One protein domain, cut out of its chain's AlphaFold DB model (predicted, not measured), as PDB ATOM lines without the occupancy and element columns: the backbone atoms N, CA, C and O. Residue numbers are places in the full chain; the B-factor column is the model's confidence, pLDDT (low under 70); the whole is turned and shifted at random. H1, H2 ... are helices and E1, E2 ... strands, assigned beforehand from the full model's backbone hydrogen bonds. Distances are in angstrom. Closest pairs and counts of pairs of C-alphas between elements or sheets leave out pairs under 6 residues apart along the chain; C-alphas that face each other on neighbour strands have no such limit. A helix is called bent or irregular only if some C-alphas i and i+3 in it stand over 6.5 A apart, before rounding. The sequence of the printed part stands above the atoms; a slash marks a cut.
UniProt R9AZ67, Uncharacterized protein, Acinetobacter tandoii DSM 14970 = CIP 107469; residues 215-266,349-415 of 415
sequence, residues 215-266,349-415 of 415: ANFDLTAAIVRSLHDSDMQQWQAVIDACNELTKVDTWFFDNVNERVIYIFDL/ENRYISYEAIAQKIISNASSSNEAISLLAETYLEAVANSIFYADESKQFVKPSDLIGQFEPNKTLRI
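Overview. This is residues 215 to 266 and 349 to 415 of the 415 residues of an uncharacterized protein of Acinetobacter tandoii DSM 14970 = CIP 107469 (UniProt R9AZ67). Four helices, H1 to H4, pack crosswise as the core of an elongated body, with a small three-stranded sheet, E2, E3 and E4, at one end. H2 covers part of one face of the sheet; towards the other end, H5 lies next to E1, and the short strand E5 lies farthest out. The printed part has 119 residues, ordered E1 H1 H2 E2 E3 E4 H3 H4 H5 E5, with a sheet of order E2 - E3 - E4, all antiparallel, and a class of mixed helices and strands. It is only just loose, close to compact, with a radius of gyration of the C-alphas of 16.3 A; the spans are 67 by 34 by 23 A, only just elongated.

Arrangement. E1, residues 215 to 218, pairs with no named strand; its closest C-alphas to H5, residues 400 to 410, are those of Ala 215 and Gln 406, 5.3 A apart. H1, residues 220 to 226, touches H3, residues 355 to 365, closest at C-alphas Val 224 and Tyr 355, 5.6 A. H4, residues 371 to 389, touches H1 with residues 381 to 385 alone, about perpendicular at 78 degrees; the closest C-alphas are Ile 223 and Val 384, 6.7 A. H2, residues 236 to 246, touches H3, closest at C-alphas Ala 241 and Lys 361, 5.7 A. H4 touches H2 with residues 373 to 380 alone, at a steep tilt of 61 degrees, opposite ways; the closest C-alphas are Ala 237 and Ala 377, 5.0 A. H4 touches H3 with residues 373 to 381 alone, closest at C-alphas Asn 365 and Ser 374, 5.5 A. E2, residues 251 to 254, and E3, residues 259 to 265, form a hairpin, with N 252 and O 261 within hydrogen-bond range at 2.9 A. E4, residues 349 to 354, is the antiparallel neighbour of E3, with N 260 and O 353 at 2.8 A. H2 is on the sheet at a height of 10.4 A; H3 only grazes it with residues 355 to 358. H4 and H5 are close but not clearly touching. H5 and E5, residues 412 to 414, meet only through their link. Every O i to N i+4 pair is within hydrogen-bond range in H1, H2 and H3, against 13 of 15 in H4 and 4 of 7 in H5.

Along the chain. E1 begins at C-alpha 215, (17.155, -27.997, 141.077). E3 measures 19.0 A and H4 27.8 A from first to last C-alpha. H4 and H5 are irregular, but only just: C-alphas 385 and 388 are 6.7 A apart, and C-alphas 402 and 405 are 6.9 A apart. E5 ends at C-alpha 414, (13.242, -42.762, 132.697).

Size, cuts and confidence. The C-alphas of Leu 266 and Ile 415 are the two farthest apart, 67.9 A. Residues 267 to 348 are not printed; C-alphas 266 and 349 are 6.8 A apart across the cut. Of the links that are printed whole, H1 to H2 and H4 to H5 are short and the others tight. Mean pLDDT of the printed part is 93.2; residue 415, the chain's last, is under 70.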
ATOM      1  N   ALA A 215      16.604 -28.764 139.969       96.56
ATOM      2  CA  ALA A 215      17.155 -27.997 141.077       96.56
ATOM      3  C   ALA A 215      16.435 -26.649 141.187       96.56
ATOM      4  O   ALA A 215      16.209 -25.980 140.181       96.56
ATOM      5  N   ASN A 216      16.094 -26.258 142.414       96.06
ATOM      6  CA  ASN A 216      15.553 -24.944 142.739       96.06
ATOM      7  C   ASN A 216      16.646 -24.159 143.466       96.06
ATOM      8  O   ASN A 216      16.987 -24.469 144.610       96.06
ATOM      9  N   PHE A 217      17.228 -23.176 142.792       96.00
ATOM     10  CA  PHE A 217      18.400 -22.455 143.265       96.00
ATOM     11  C   PHE A 217      18.041 -21.021 143.658       96.00
ATOM     12  O   PHE A 217      17.423 -20.303 142.875       96.00
ATOM     13  N   ASP A 218      18.434 -20.610 144.862       96.31
ATOM     14  CA  ASP A 218      18.298 -19.230 145.334       96.31
ATOM     15  C   ASP A 218      19.375 -18.352 144.683       96.31
ATOM     16  O   ASP A 218      20.577 -18.558 144.881       96.31
ATOM     17  N   LEU A 219      18.941 -17.369 143.892       96.56
ATOM     18  CA  LEU A 219      19.831 -16.504 143.129       96.56
ATOM     19  C   LEU A 219      20.564 -15.461 143.980       96.56
ATOM     20  O   LEU A 219      21.464 -14.820 143.448       96.56
ATOM     21  N   THR A 220      20.256 -15.295 145.272       96.25
ATOM     22  CA  THR A 220      20.850 -14.246 146.126       96.25
ATOM     23  C   THR A 220      22.377 -14.207 146.016       96.25
ATOM     24  O   THR A 220      22.962 -13.167 145.704       96.25
ATOM     25  N   ALA A 221      23.041 -15.353 146.195       95.62
ATOM     26  CA  ALA A 221      24.499 -15.429 146.113       95.62
ATOM     27  C   ALA A 221      25.024 -15.187 144.686       95.62
ATOM     28  O   ALA A 221      26.101 -14.617 144.519       95.62
ATOM     29  N   ALA A 222      24.282 -15.600 143.656       96.69
ATOM     30  CA  ALA A 222      24.656 -15.362 142.263       96.69
ATOM     31  C   ALA A 222      24.530 -13.880 141.882       96.69
ATOM     32  O   ALA A 222      25.394 -13.365 141.177       96.69
ATOM     33  N   ILE A 223      23.526 -13.177 142.409       97.19
ATOM     34  CA  ILE A 223      23.369 -11.731 142.229       97.19
ATOM     35  C   ILE A 223      24.525 -10.981 142.904       97.19
ATOM     36  O   ILE A 223      25.110 -10.077 142.322       97.19
ATOM     37  N   VAL A 224      24.932 -11.381 144.112       96.81
ATOM     38  CA  VAL A 224      26.108 -10.772 144.762       96.81
ATOM     39  C   VAL A 224      27.373 -10.958 143.913       96.81
ATOM     40  O   VAL A 224      28.160 -10.021 143.762       96.81
ATOM     41  N   ARG A 225      27.558 -12.131 143.292       95.94
ATOM     42  CA  ARG A 225      28.661 -12.356 142.342       95.94
ATOM     43  C   ARG A 225      28.535 -11.459 141.109       95.94
ATOM     44  O   ARG A 225      29.535 -10.875 140.706       95.94
ATOM     45  N   SER A 226      27.338 -11.305 140.536       96.88
ATOM     46  CA  SER A 226      27.139 -10.439 139.366       96.88
ATOM     47  C   SER A 226      27.376  -8.965 139.678       96.88
ATOM     48  O   SER A 226      27.861  -8.245 138.819       96.88
ATOM     49  N   LEU A 227      27.144  -8.510 140.912       96.62
ATOM     50  CA  LEU A 227      27.459  -7.139 141.328       96.62
ATOM     51  C   LEU A 227      28.963  -6.823 141.363       96.62
ATOM     52  O   LEU A 227      29.317  -5.658 141.502       96.62
ATOM     53  N   HIS A 228      29.852  -7.805 141.208       95.69
ATOM     54  CA  HIS A 228      31.286  -7.562 141.007       95.69
ATOM     55  C   HIS A 228      31.652  -7.294 139.540       95.69
ATOM     56  O   HIS A 228      32.761  -6.836 139.259       95.69
ATOM     57  N   ASP A 229      30.738  -7.577 138.609       96.06
ATOM     58  CA  ASP A 229      30.946  -7.413 137.177       96.06
ATOM     59  C   ASP A 229      30.487  -6.029 136.700       96.06
ATOM     60  O   ASP A 229      29.345  -5.622 136.918       96.06
ATOM     61  N   SER A 230      31.371  -5.301 136.013       94.44
ATOM     62  CA  SER A 230      31.104  -3.921 135.589       94.44
ATOM     63  C   SER A 230      29.957  -3.791 134.588       94.44
ATOM     64  O   SER A 230      29.326  -2.737 134.541       94.44
ATOM     65  N   ASP A 231      29.688  -4.826 133.787       94.44
ATOM     66  CA  ASP A 231      28.597  -4.791 132.808       94.44
ATOM     67  C   ASP A 231      27.261  -4.999 133.521       94.44
ATOM     68  O   ASP A 231      26.300  -4.271 133.281       94.44
ATOM     69  N   MET A 232      27.216  -5.939 134.469       95.88
ATOM     70  CA  MET A 232      26.032  -6.199 135.291       95.88
ATOM     71  C   MET A 232      25.676  -5.023 136.209       95.88
ATOM     72  O   MET A 232      24.496  -4.761 136.433       95.88
ATOM     73  N   GLN A 233      26.671  -4.279 136.699       95.62
ATOM     74  CA  GLN A 233      26.473  -3.063 137.498       95.62
ATOM     75  C   GLN A 233      25.714  -1.949 136.754       95.62
ATOM     76  O   GLN A 233      25.086  -1.109 137.395       95.62
ATOM     77  N   GLN A 234      25.758  -1.934 135.419       95.44
ATOM     78  CA  GLN A 234      25.104  -0.911 134.591       95.44
ATOM     79  C   GLN A 234      23.627  -1.213 134.306       95.44
ATOM     80  O   GLN A 234      22.945  -0.410 133.671       95.44
ATOM     81  N   TRP A 235      23.117  -2.365 134.747       97.12
ATOM     82  CA  TRP A 235      21.724  -2.725 134.515       97.12
ATOM     83  C   TRP A 235      20.778  -1.808 135.282       97.12
ATOM     84  O   TRP A 235      20.967  -1.546 136.471       97.12
ATOM     85  N   GLN A 236      19.695  -1.395 134.620       96.12
ATOM     86  CA  GLN A 236      18.716  -0.482 135.209       96.12
ATOM     87  C   GLN A 236      18.111  -1.033 136.509       96.12
ATOM     88  O   GLN A 236      17.948  -0.282 137.458       96.12
ATOM     89  N   ALA A 237      17.887  -2.348 136.607       96.19
ATOM     90  CA  ALA A 237      17.399  -2.985 137.832       96.19
ATOM     91  C   ALA A 237      18.331  -2.775 139.042       96.19
ATOM     92  O   ALA A 237      17.862  -2.592 140.165       96.19
ATOM     93  N   VAL A 238      19.650  -2.779 138.815       96.88
ATOM     94  CA  VAL A 238      20.653  -2.521 139.857       96.88
ATOM     95  C   VAL A 238      20.636  -1.043 140.241       96.88
ATOM     96  O   VAL A 238      20.628  -0.716 141.426       96.88
ATOM     97  N   ILE A 239      20.578  -0.156 139.245       95.25
ATOM     98  CA  ILE A 239      20.509   1.294 139.455       95.25
ATOM     99  C   ILE A 239      19.256   1.666 140.259       95.25
ATOM    100  O   ILE A 239      19.360   2.393 141.246       95.25
ATOM    101  N   ASP A 240      18.096   1.121 139.893       94.56
ATOM    102  CA  ASP A 240      16.824   1.350 140.581       94.56
ATOM    103  C   ASP A 240      16.885   0.851 142.028       94.56
ATOM    104  O   ASP A 240      16.512   1.580 142.948       94.56
ATOM    105  N   ALA A 241      17.435  -0.346 142.263       95.62
ATOM    106  CA  ALA A 241      17.622  -0.874 143.612       95.62
ATOM    107  C   ALA A 241      18.527   0.030 144.469       95.62
ATOM    108  O   ALA A 241      18.184   0.339 145.614       95.62
ATOM    109  N   CYS A 242      19.651   0.502 143.920       95.00
ATOM    110  CA  CYS A 242      20.548   1.431 144.607       95.00
ATOM    111  C   CYS A 242      19.872   2.777 144.904       95.00
ATOM    112  O   CYS A 242      19.941   3.257 146.037       95.00
ATOM    113  N   ASN A 243      19.179   3.376 143.934       93.62
ATOM    114  CA  ASN A 243      18.477   4.650 144.113       93.62
ATOM    115  C   ASN A 243      17.353   4.525 145.152       93.62
ATOM    116  O   ASN A 243      17.188   5.382 146.022       93.62
ATOM    117  N   GLU A 244      16.606   3.421 145.126       92.50
ATOM    118  CA  GLU A 244      15.543   3.168 146.092       92.50
ATOM    119  C   GLU A 244      16.062   2.969 147.517       92.50
ATOM    120  O   GLU A 244      15.389   3.397 148.460       92.50
ATOM    121  N   LEU A 245      17.221   2.327 147.691       93.81
ATOM    122  CA  LEU A 245      17.816   2.091 149.007       93.81
ATOM    123  C   LEU A 245      18.527   3.330 149.560       93.81
ATOM    124  O   LEU A 245      18.408   3.628 150.747       93.81
ATOM    125  N   THR A 246      19.261   4.052 148.715       91.06
ATOM    126  CA  THR A 246      20.076   5.201 149.137       91.06
ATOM    127  C   THR A 246      19.279   6.503 149.214       91.06
ATOM    128  O   THR A 246      19.639   7.387 149.992       91.06
ATOM    129  N   LYS A 247      18.187   6.617 148.440       88.00
ATOM    130  CA  LYS A 247      17.402   7.849 148.231       88.00
ATOM    131  C   LYS A 247      18.218   9.013 147.652       88.00
ATOM    132  O   LYS A 247      17.816  10.164 147.798       88.00
ATOM    133  N   VAL A 248      19.345   8.717 147.005       84.88
ATOM    134  CA  VAL A 248      20.193   9.702 146.327       84.88
ATOM    135  C   VAL A 248      20.573   9.207 144.934       84.88
ATOM    136  O   VAL A 248      20.682   8.008 144.703       84.88
ATOM    137  N   ASP A 249      20.851  10.143 144.030       79.31
ATOM    138  CA  ASP A 249      21.209   9.831 142.637       79.31
ATOM    139  C   ASP A 249      22.724   9.644 142.434       79.31
ATOM    140  O   ASP A 249      23.190   9.419 141.320       79.31
ATOM    141  N   THR A 250      23.522   9.787 143.502       85.31
ATOM    142  CA  THR A 250      24.989   9.718 143.437       85.31
ATOM    143  C   THR A 250      25.545   8.715 144.439       85.31
ATOM    144  O   THR A 250      25.471   8.894 145.655       85.31
ATOM    145  N   TRP A 251      26.117   7.643 143.904       93.62
ATOM    146  CA  TRP A 251      26.725   6.548 144.647       93.62
ATOM    147  C   TRP A 251      27.745   5.829 143.752       93.62
ATOM    148  O   TRP A 251      27.763   6.029 142.537       93.62
ATOM    149  N   PHE A 252      28.630   5.023 144.338       93.56
ATOM    150  CA  PHE A 252      29.641   4.268 143.593       93.56
ATOM    151  C   PHE A 252      29.920   2.899 144.221       93.56
ATOM    152  O   PHE A 252      29.799   2.721 145.434       93.56
ATOM    153  N   PHE A 253      30.300   1.929 143.387       95.44
ATOM    154  CA  PHE A 253      30.634   0.570 143.814       95.44
ATOM    155  C   PHE A 253      32.037   0.499 144.437       95.44
ATOM    156  O   PHE A 253      33.018   0.970 143.864       95.44
ATOM    157  N   ASP A 254      32.129  -0.142 145.598       94.88
ATOM    158  CA  ASP A 254      33.357  -0.517 146.297       94.88
ATOM    159  C   ASP A 254      33.458  -2.050 146.286       94.88
ATOM    160  O   ASP A 254      33.136  -2.730 147.262       94.88
ATOM    161  N   ASN A 255      33.896  -2.585 145.139       93.62
ATOM    162  CA  ASN A 255      34.022  -4.026 144.886       93.62
ATOM    163  C   ASN A 255      34.945  -4.741 145.883       93.62
ATOM    164  O   ASN A 255      34.797  -5.935 146.094       93.62
ATOM    165  N   VAL A 256      35.906  -4.036 146.488       93.00
ATOM    166  CA  VAL A 256      36.851  -4.638 147.446       93.00
ATOM    167  C   VAL A 256      36.154  -4.985 148.760       93.00
ATOM    168  O   VAL A 256      36.534  -5.946 149.422       93.00
ATOM    169  N   ASN A 257      35.140  -4.203 149.137       93.12
ATOM    170  CA  ASN A 257      34.402  -4.363 150.387       93.12
ATOM    171  C   ASN A 257      32.941  -4.794 150.162       93.12
ATOM    172  O   ASN A 257      32.135  -4.673 151.084       93.12
ATOM    173  N   GLU A 258      32.598  -5.237 148.946       94.69
ATOM    174  CA  GLU A 258      31.273  -5.749 148.554       94.69
ATOM    175  C   GLU A 258      30.109  -4.813 148.930       94.69
ATOM    176  O   GLU A 258      29.084  -5.217 149.496       94.69
ATOM    177  N   ARG A 259      30.281  -3.513 148.661       95.25
ATOM    178  CA  ARG A 259      29.322  -2.479 149.071       95.25
ATOM    179  C   ARG A 259      29.226  -1.325 148.084       95.25
ATOM    180  O   ARG A 259      30.122  -1.088 147.285       95.25
ATOM    181  N   VAL A 260      28.150  -0.561 148.195       95.06
ATOM    182  CA  VAL A 260      27.971   0.736 147.542       95.06
ATOM    183  C   VAL A 260      28.172   1.842 148.568       95.06
ATOM    184  O   VAL A 260      27.631   1.772 149.673       95.06
ATOM    185  N   ILE A 261      28.956   2.853 148.198       93.50
ATOM    186  CA  ILE A 261      29.204   4.054 148.995       93.50
ATOM    187  C   ILE A 261      28.350   5.185 148.431       93.50
ATOM    188  O   ILE A 261      28.341   5.419 147.222       93.50
ATOM    189  N   TYR A 262      27.656   5.900 149.309       92.62
ATOM    190  CA  TYR A 262      26.869   7.068 148.939       92.62
ATOM    191  C   TYR A 262      27.043   8.185 149.962       92.62
ATOM    192  O   TYR A 262      27.332   7.942 151.137       92.62
ATOM    193  N   ILE A 263      26.891   9.419 149.493       86.50
ATOM    194  CA  ILE A 263      27.024  10.611 150.324       86.50
ATOM    195  C   ILE A 263      25.636  10.966 150.851       86.50
ATOM    196  O   ILE A 263      24.720  11.235 150.076       86.50
ATOM    197  N   PHE A 264      25.482  10.959 152.171       82.00
ATOM    198  CA  PHE A 264      24.259  11.366 152.846       82.00
ATOM    199  C   PHE A 264      24.391  12.810 153.333       82.00
ATOM    200  O   PHE A 264      25.308  13.129 154.094       82.00
ATOM    201  N   ASP A 265      23.480  13.681 152.893       79.12
ATOM    202  CA  ASP A 265      23.424  15.071 153.347       79.12
ATOM    203  C   ASP A 265      22.845  15.117 154.771       79.12
ATOM    204  O   ASP A 265      21.696  14.739 155.005       79.12
ATOM    205  N   LEU A 266      23.667  15.534 155.739       75.81
ATOM    206  CA  LEU A 266      23.269  15.662 157.142       75.81
ATOM    207  C   LEU A 266      22.645  17.032 157.442       75.81
ATOM    208  O   LEU A 266      22.215  17.270 158.576       75.81
ATOM    209  N   GLU A 349      27.986  12.780 155.262       85.62
ATOM    210  CA  GLU A 349      28.491  11.519 155.805       85.62
ATOM    211  C   GLU A 349      28.510  10.446 154.718       85.62
ATOM    212  O   GLU A 349      27.536  10.266 153.988       85.62
ATOM    213  N   ASN A 350      29.607   9.692 154.633       87.81
ATOM    214  CA  ASN A 350      29.646   8.500 153.795       87.81
ATOM    215  C   ASN A 350      28.868   7.377 154.473       87.81
ATOM    216  O   ASN A 350      29.203   6.956 155.581       87.81
ATOM    217  N   ARG A 351      27.862   6.860 153.775       92.12
ATOM    218  CA  ARG A 351      27.100   5.683 154.184       92.12
ATOM    219  C   ARG A 351      27.288   4.554 153.188       92.12
ATOM    220  O   ARG A 351      27.791   4.745 152.081       92.12
ATOM    221  N   TYR A 352      26.912   3.359 153.625       94.00
ATOM    222  CA  TYR A 352      27.248   2.117 152.947       94.00
ATOM    223  C   TYR A 352      26.038   1.202 152.854       94.00
ATOM    224  O   TYR A 352      25.272   1.093 153.811       94.00
ATOM    225  N   ILE A 353      25.918   0.505 151.728       95.81
ATOM    226  CA  ILE A 353      24.922  -0.548 151.512       95.81
ATOM    227  C   ILE A 353      25.641  -1.786 150.992       95.81
ATOM    228  O   ILE A 353      26.354  -1.712 149.998       95.81
ATOM    229  N   SER A 354      25.481  -2.920 151.667       97.44
ATOM    230  CA  SER A 354      26.067  -4.199 151.242       97.44
ATOM    231  C   SER A 354      25.453  -4.704 149.934       97.44
ATOM    232  O   SER A 354      24.257  -4.501 149.707       97.44
ATOM    233  N   TYR A 355      26.211  -5.469 149.149       97.44
ATOM    234  CA  TYR A 355      25.700  -6.150 147.952       97.44
ATOM    235  C   TYR A 355      24.547  -7.104 148.249       97.44
ATOM    236  O   TYR A 355      23.620  -7.195 147.452       97.44
ATOM    237  N   GLU A 356      24.543  -7.750 149.414       96.81
ATOM    238  CA  GLU A 356      23.429  -8.601 149.838       96.81
ATOM    239  C   GLU A 356      22.116  -7.810 149.953       96.81
ATOM    240  O   GLU A 356      21.091  -8.226 149.419       96.81
ATOM    241  N   ALA A 357      22.146  -6.620 150.561       96.81
ATOM    242  CA  ALA A 357      20.974  -5.743 150.639       96.81
ATOM    243  C   ALA A 357      20.482  -5.292 149.252       96.81
ATOM    244  O   ALA A 357      19.275  -5.214 149.023       96.81
ATOM    245  N   ILE A 358      21.401  -5.039 148.315       96.94
ATOM    246  CA  ILE A 358      21.059  -4.709 146.923       96.94
ATOM    247  C   ILE A 358      20.428  -5.924 146.230       96.94
ATOM    248  O   ILE A 358      19.386  -5.785 145.600       96.94
ATOM    249  N   ALA A 359      20.995  -7.121 146.402       97.25
ATOM    250  CA  ALA A 359      20.457  -8.361 145.847       97.25
ATOM    251  C   ALA A 359      19.029  -8.635 146.344       97.25
ATOM    252  O   ALA A 359      18.125  -8.862 145.540       97.25
ATOM    253  N   GLN A 360      18.800  -8.522 147.656       96.94
ATOM    254  CA  GLN A 360      17.467  -8.661 148.248       96.94
ATOM    255  C   GLN A 360      16.494  -7.606 147.719       96.94
ATOM    256  O   GLN A 360      15.327  -7.904 147.458       96.94
ATOM    257  N   LYS A 361      16.969  -6.373 147.505       96.94
ATOM    258  CA  LYS A 361      16.142  -5.317 146.928       96.94
ATOM    259  C   LYS A 361      15.742  -5.626 145.486       96.94
ATOM    260  O   LYS A 361      14.561  -5.489 145.176       96.94
ATOM    261  N   ILE A 362      16.667  -6.092 144.647       96.88
ATOM    262  CA  ILE A 362      16.379  -6.512 143.265       96.88
ATOM    263  C   ILE A 362      15.331  -7.632 143.255       96.88
ATOM    264  O   ILE A 362      14.347  -7.530 142.527       96.88
ATOM    265  N   ILE A 363      15.484  -8.648 144.112       96.62
ATOM    266  CA  ILE A 363      14.499  -9.734 144.243       96.62
ATOM    267  C   ILE A 363      13.131  -9.172 144.644       96.62
ATOM    268  O   ILE A 363      12.130  -9.459 143.996       96.62
ATOM    269  N   SER A 364      13.073  -8.304 145.659       96.69
ATOM    270  CA  SER A 364      11.805  -7.695 146.085       96.69
ATOM    271  C   SER A 364      11.160  -6.825 144.998       96.69
ATOM    272  O   SER A 364       9.934  -6.744 144.911       96.69
ATOM    273  N   ASN A 365      11.976  -6.202 144.142       95.62
ATOM    274  CA  ASN A 365      11.518  -5.353 143.051       95.62
ATOM    275  C   ASN A 365      10.827  -6.153 141.940       95.62
ATOM    276  O   ASN A 365       9.941  -5.596 141.300       95.62
ATOM    277  N   ALA A 366      11.122  -7.450 141.784       93.69
ATOM    278  CA  ALA A 366      10.397  -8.353 140.880       93.69
ATOM    279  C   ALA A 366       8.939  -8.619 141.309       93.69
ATOM    280  O   ALA A 366       8.185  -9.258 140.590       93.69
ATOM    281  N   SER A 367       8.530  -8.157 142.495       93.19
ATOM    282  CA  SER A 367       7.129  -8.146 142.947       93.19
ATOM    283  C   SER A 367       6.596  -6.720 143.147       93.19
ATOM    284  O   SER A 367       5.642  -6.506 143.901       93.19
ATOM    285  N   SER A 368       7.236  -5.719 142.536       92.31
ATOM    286  CA  SER A 368       6.849  -4.313 142.675       92.31
ATOM    287  C   SER A 368       5.504  -4.032 142.008       92.31
ATOM    288  O   SER A 368       5.200  -4.543 140.935       92.31
ATOM    289  N   SER A 369       4.711  -3.134 142.598       91.75
ATOM    290  CA  SER A 369       3.494  -2.620 141.955       91.75
ATOM    291  C   SER A 369       3.789  -1.712 140.756       91.75
ATOM    292  O   SER A 369       2.877  -1.374 140.006       91.75
ATOM    293  N   ASN A 370       5.036  -1.259 140.599       93.56
ATOM    294  CA  ASN A 370       5.477  -0.541 139.411       93.56
ATOM    295  C   ASN A 370       5.936  -1.554 138.355       93.56
ATOM    296  O   ASN A 370       7.024  -2.120 138.470       93.56
ATOM    297  N   GLU A 371       5.118  -1.740 137.318       91.81
ATOM    298  CA  GLU A 371       5.349  -2.713 136.242       91.81
ATOM    299  C   GLU A 371       6.716  -2.541 135.561       91.81
ATOM    300  O   GLU A 371       7.359  -3.533 135.227       91.81
ATOM    301  N   ALA A 372       7.202  -1.303 135.405       93.25
ATOM    302  CA  ALA A 372       8.502  -1.050 134.784       93.25
ATOM    303  C   ALA A 372       9.661  -1.567 135.651       93.25
ATOM    304  O   ALA A 372      10.574  -2.211 135.138       93.25
ATOM    305  N   ILE A 373       9.598  -1.331 136.965       92.81
ATOM    306  CA  ILE A 373      10.608  -1.808 137.922       92.81
ATOM    307  C   ILE A 373      10.562  -3.338 138.020       92.81
ATOM    308  O   ILE A 373      11.611  -3.982 138.018       92.81
ATOM    309  N   SER A 374       9.356  -3.916 138.055       94.62
ATOM    310  CA  SER A 374       9.161  -5.369 138.116       94.62
ATOM    311  C   SER A 374       9.764  -6.072 136.907       94.62
ATOM    312  O   SER A 374      10.583  -6.971 137.068       94.62
ATOM    313  N   LEU A 375       9.444  -5.604 135.696       95.25
ATOM    314  CA  LEU A 375       9.929  -6.213 134.458       95.25
ATOM    315  C   LEU A 375      11.458  -6.137 134.332       95.25
ATOM    316  O   LEU A 375      12.101  -7.098 133.906       95.25
ATOM    317  N   LEU A 376      12.059  -5.003 134.708       96.44
ATOM    318  CA  LEU A 376      13.514  -4.842 134.683       96.44
ATOM    319  C   LEU A 376      14.201  -5.759 135.700       96.44
ATOM    320  O   LEU A 376      15.228  -6.360 135.378       96.44
ATOM    321  N   ALA A 377      13.630  -5.898 136.901       95.69
ATOM    322  CA  ALA A 377      14.130  -6.817 137.917       95.69
ATOM    323  C   ALA A 377      14.016  -8.281 137.463       95.69
ATOM    324  O   ALA A 377      15.002  -9.009 137.541       95.69
ATOM    325  N   GLU A 378      12.872  -8.698 136.918       95.19
ATOM    326  CA  GLU A 378      12.677 -10.042 136.352       95.19
ATOM    327  C   GLU A 378      13.692 -10.340 135.244       95.19
ATOM    328  O   GLU A 378      14.385 -11.355 135.299       95.19
ATOM    329  N   THR A 379      13.869  -9.411 134.299       96.06
ATOM    330  CA  THR A 379      14.838  -9.560 133.199       96.06
ATOM    331  C   THR A 379      16.268  -9.710 133.728       96.06
ATOM    332  O   THR A 379      17.051 -10.509 133.212       96.06
ATOM    333  N   TYR A 380      16.628  -8.965 134.780       97.31
ATOM    334  CA  TYR A 380      17.932  -9.095 135.432       97.31
ATOM    335  C   TYR A 380      18.102 -10.463 136.101       97.31
ATOM    336  O   TYR A 380      19.133 -11.113 135.925       97.31
ATOM    337  N   LEU A 381      17.090 -10.926 136.841       96.94
ATOM    338  CA  LEU A 381      17.113 -12.235 137.495       96.94
ATOM    339  C   LEU A 381      17.229 -13.373 136.472       96.94
ATOM    340  O   LEU A 381      18.024 -14.293 136.668       96.94
ATOM    341  N   GLU A 382      16.501 -13.291 135.356       96.00
ATOM    342  CA  GLU A 382      16.613 -14.236 134.246       96.00
ATOM    343  C   GLU A 382      18.008 -14.223 133.616       96.00
ATOM    344  O   GLU A 382      18.555 -15.287 133.320       96.00
ATOM    345  N   ALA A 383      18.618 -13.050 133.435       96.12
ATOM    346  CA  ALA A 383      19.974 -12.941 132.903       96.12
ATOM    347  C   ALA A 383      21.012 -13.575 133.842       96.12
ATOM    348  O   ALA A 383      21.852 -14.361 133.397       96.12
ATOM    349  N   VAL A 384      20.917 -13.311 135.152       96.75
ATOM    350  CA  VAL A 384      21.778 -13.949 136.162       96.75
ATOM    351  C   VAL A 384      21.570 -15.464 136.170       96.75
ATOM    352  O   VAL A 384      22.546 -16.213 136.188       96.75
ATOM    353  N   ALA A 385      20.327 -15.942 136.102       96.56
ATOM    354  CA  ALA A 385      20.031 -17.371 136.112       96.56
ATOM    355  C   ALA A 385      20.539 -18.095 134.851       96.56
ATOM    356  O   ALA A 385      21.099 -19.191 134.948       96.56
ATOM    357  N   ASN A 386      20.391 -17.472 133.677       95.75
ATOM    358  CA  ASN A 386      20.860 -18.007 132.396       95.75
ATOM    359  C   ASN A 386      22.374 -17.871 132.194       95.75
ATOM    360  O   ASN A 386      22.920 -18.485 131.277       95.75
ATOM    361  N   SER A 387      23.061 -17.127 133.062       95.75
ATOM    362  CA  SER A 387      24.512 -16.957 132.991       95.75
ATOM    363  C   SER A 387      25.282 -18.279 133.012       95.75
ATOM    364  O   SER A 387      26.352 -18.357 132.425       95.75
ATOM    365  N   ILE A 388      24.710 -19.343 133.593       94.88
ATOM    366  CA  ILE A 388      25.285 -20.699 133.600       94.88
ATOM    367  C   ILE A 388      25.558 -21.262 132.194       94.88
ATOM    368  O   ILE A 388      26.405 -22.137 132.038       94.88
ATOM    369  N   PHE A 389      24.848 -20.777 131.169       94.12
ATOM    370  CA  PHE A 389      25.017 -21.214 129.781       94.12
ATOM    371  C   PHE A 389      26.010 -20.358 128.991       94.12
ATOM    372  O   PHE A 389      26.224 -20.606 127.802       94.12
ATOM    373  N   TYR A 390      26.605 -19.333 129.604       93.19
ATOM    374  CA  TYR A 390      27.614 -18.527 128.933       93.19
ATOM    375  C   TYR A 390      28.886 -19.336 128.701       93.19
ATOM    376  O   TYR A 390      29.327 -20.099 129.555       93.19
ATOM    377  N   ALA A 391      29.487 -19.157 127.524       91.81
ATOM    378  CA  ALA A 391      30.737 -19.826 127.167       91.81
ATOM    379  C   ALA A 391      31.932 -19.317 127.992       91.81
ATOM    380  O   ALA A 391      32.904 -20.041 128.176       91.81
ATOM    381  N   ASP A 392      31.860 -18.073 128.471       91.62
ATOM    382  CA  ASP A 392      32.864 -17.470 129.341       91.62
ATOM    383  C   ASP A 392      32.541 -17.772 130.809       91.62
ATOM    384  O   ASP A 392      31.571 -17.249 131.363       91.62
ATOM    385  N   GLU A 393      33.376 -18.596 131.447       90.88
ATOM    386  CA  GLU A 393      33.242 -18.964 132.860       90.88
ATOM    387  C   GLU A 393      33.274 -17.752 133.805       90.88
ATOM    388  O   GLU A 393      32.665 -17.797 134.873       90.88
ATOM    389  N   SER A 394      33.935 -16.650 133.425       90.38
ATOM    390  CA  SER A 394      33.969 -15.429 134.244       90.38
ATOM    391  C   SER A 394      32.617 -14.717 134.311       90.38
ATOM    392  O   SER A 394      32.344 -13.992 135.267       90.38
ATOM    393  N   LYS A 395      31.747 -14.971 133.327       92.56
ATOM    394  CA  LYS A 395      30.381 -14.452 133.267       92.56
ATOM    395  C   LYS A 395      29.351 -15.448 133.805       92.56
ATOM    396  O   LYS A 395      28.177 -15.106 133.845       92.56
ATOM    397  N   GLN A 396      29.753 -16.647 134.239       94.94
ATOM    398  CA  GLN A 396      28.861 -17.627 134.872       94.94
ATOM    399  C   GLN A 396      28.680 -17.310 136.362       94.94
ATOM    400  O   GLN A 396      29.463 -17.724 137.223       94.94
ATOM    401  N   PHE A 397      27.616 -16.580 136.691       95.50
ATOM    402  CA  PHE A 397      27.298 -16.227 138.076       95.50
ATOM    403  C   PHE A 397      26.656 -17.390 138.834       95.50
ATOM    404  O   PHE A 397      26.889 -17.542 140.035       95.50
ATOM    405  N   VAL A 398      25.910 -18.249 138.133       95.19
ATOM    406  CA  VAL A 398      25.454 -19.553 138.634       95.19
ATOM    407  C   VAL A 398      26.357 -20.638 138.059       95.19
ATOM    408  O   VAL A 398      26.560 -20.692 136.848       95.19
ATOM    409  N   LYS A 399      26.899 -21.507 138.918       92.06
ATOM    410  CA  LYS A 399      27.821 -22.571 138.501       92.06
ATOM    411  C   LYS A 399      27.129 -23.932 138.490       92.06
ATOM    412  O   LYS A 399      26.336 -24.202 139.392       92.06
ATOM    413  N   PRO A 400      27.487 -24.851 137.572       89.62
ATOM    414  CA  PRO A 400      26.959 -26.218 137.589       89.62
ATOM    415  C   PRO A 400      27.184 -26.936 138.927       89.62
ATOM    416  O   PRO A 400      26.303 -27.651 139.400       89.62
ATOM    417  N   SER A 401      28.323 -26.684 139.588       91.00
ATOM    418  CA  SER A 401      28.647 -27.231 140.913       91.00
ATOM    419  C   SER A 401      27.621 -26.880 141.989       91.00
ATOM    420  O   SER A 401      27.381 -27.689 142.883       91.00
ATOM    421  N   ASP A 402      26.998 -25.705 141.884       90.06
ATOM    422  CA  ASP A 402      26.022 -25.210 142.856       90.06
ATOM    423  C   ASP A 402      24.697 -26.003 142.770       90.06
ATOM    424  O   ASP A 402      23.916 -26.025 143.721       90.06
ATOM    425  N   LEU A 403      24.461 -26.706 141.651       94.00
ATOM    426  CA  LEU A 403      23.224 -27.438 141.359       94.00
ATOM    427  C   LEU A 403      23.334 -28.955 141.596       94.00
ATOM    428  O   LEU A 403      22.328 -29.610 141.880       94.00
ATOM    429  N   ILE A 404      24.546 -29.528 141.531       91.00
ATOM    430  CA  ILE A 404      24.776 -30.984 141.655       91.00
ATOM    431  C   ILE A 404      24.196 -31.544 142.962       91.00
ATOM    432  O   ILE A 404      23.600 -32.625 142.962       91.00
ATOM    433  N   GLY A 405      24.314 -30.790 144.063       91.50
ATOM    434  CA  GLY A 405      23.786 -31.181 145.374       91.50
ATOM    435  C   GLY A 405      22.267 -31.393 145.404       91.50
ATOM    436  O   GLY A 405      21.780 -32.128 146.259       91.50
ATOM    437  N   GLN A 406      21.526 -30.805 144.459       93.56
ATOM    438  CA  GLN A 406      20.083 -31.009 144.305       93.56
ATOM    439  C   GLN A 406      19.738 -32.004 143.192       93.56
ATOM    440  O   GLN A 406      18.766 -32.747 143.322       93.56
ATOM    441  N   PHE A 407      20.540 -32.088 142.126       94.31
ATOM    442  CA  PHE A 407      20.244 -33.015 141.034       94.31
ATOM    443  C   PHE A 407      20.340 -34.488 141.439       94.31
ATOM    444  O   PHE A 407      19.493 -35.287 141.039       94.31
ATOM    445  N   GLU A 408      21.338 -34.876 142.237       90.56
ATOM    446  CA  GLU A 408      21.481 -36.272 142.669       90.56
ATOM    447  C   GLU A 408      20.311 -36.810 143.508       90.56
ATOM    448  O   GLU A 408      19.861 -37.921 143.205       90.56
ATOM    449  N   PRO A 409      19.795 -36.095 144.529       92.81
ATOM    450  CA  PRO A 409      18.642 -36.572 145.291       92.81
ATOM    451  C   PRO A 409      17.329 -36.527 144.497       92.81
ATOM    452  O   PRO A 409      16.470 -37.377 144.721       92.81
ATOM    453  N   ASN A 410      17.179 -35.592 143.552       93.25
ATOM    454  CA  ASN A 410      15.938 -35.412 142.787       93.25
ATOM    455  C   ASN A 410      15.858 -36.258 141.504       93.25
ATOM    456  O   ASN A 410      14.878 -36.157 140.764       93.25
ATOM    457  N   LYS A 411      16.872 -37.084 141.211       92.69
ATOM    458  CA  LYS A 411      16.921 -37.849 139.962       92.69
ATOM    459  C   LYS A 411      15.812 -38.893 139.879       92.69
ATOM    460  O   LYS A 411      15.562 -39.656 140.812       92.69
ATOM    461  N   THR A 412      15.208 -38.989 138.704       91.19
ATOM    462  CA  THR A 412      14.164 -39.959 138.378       91.19
ATOM    463  C   THR A 412      14.576 -40.746 137.144       91.19
ATOM    464  O   THR A 412      14.984 -40.166 136.140       91.19
ATOM    465  N   LEU A 413      14.562 -42.081 137.240       87.94
ATOM    466  CA  LEU A 413      14.917 -42.941 136.110       87.94
ATOM    467  C   LEU A 413      13.783 -42.898 135.086       87.94
ATOM    468  O   LEU A 413      12.656 -43.280 135.412       87.94
ATOM    469  N   ARG A 414      14.088 -42.489 133.857       78.62
ATOM    470  CA  ARG A 414      13.242 -42.762 132.697       78.62
ATOM    471  C   ARG A 414      13.759 -44.015 131.996       78.62
ATOM    472  O   ARG A 414      14.924 -44.069 131.603       78.62
ATOM    473  N   ILE A 415      12.878 -45.013 131.901       62.59
ATOM    474  CA  ILE A 415      13.093 -46.279 131.185       62.59
ATOM    475  C   ILE A 415      12.556 -46.142 129.767       62.59
ATOM    476  O   ILE A 415      11.419 -45.627 129.637       62.59
TER     477      ILE A 415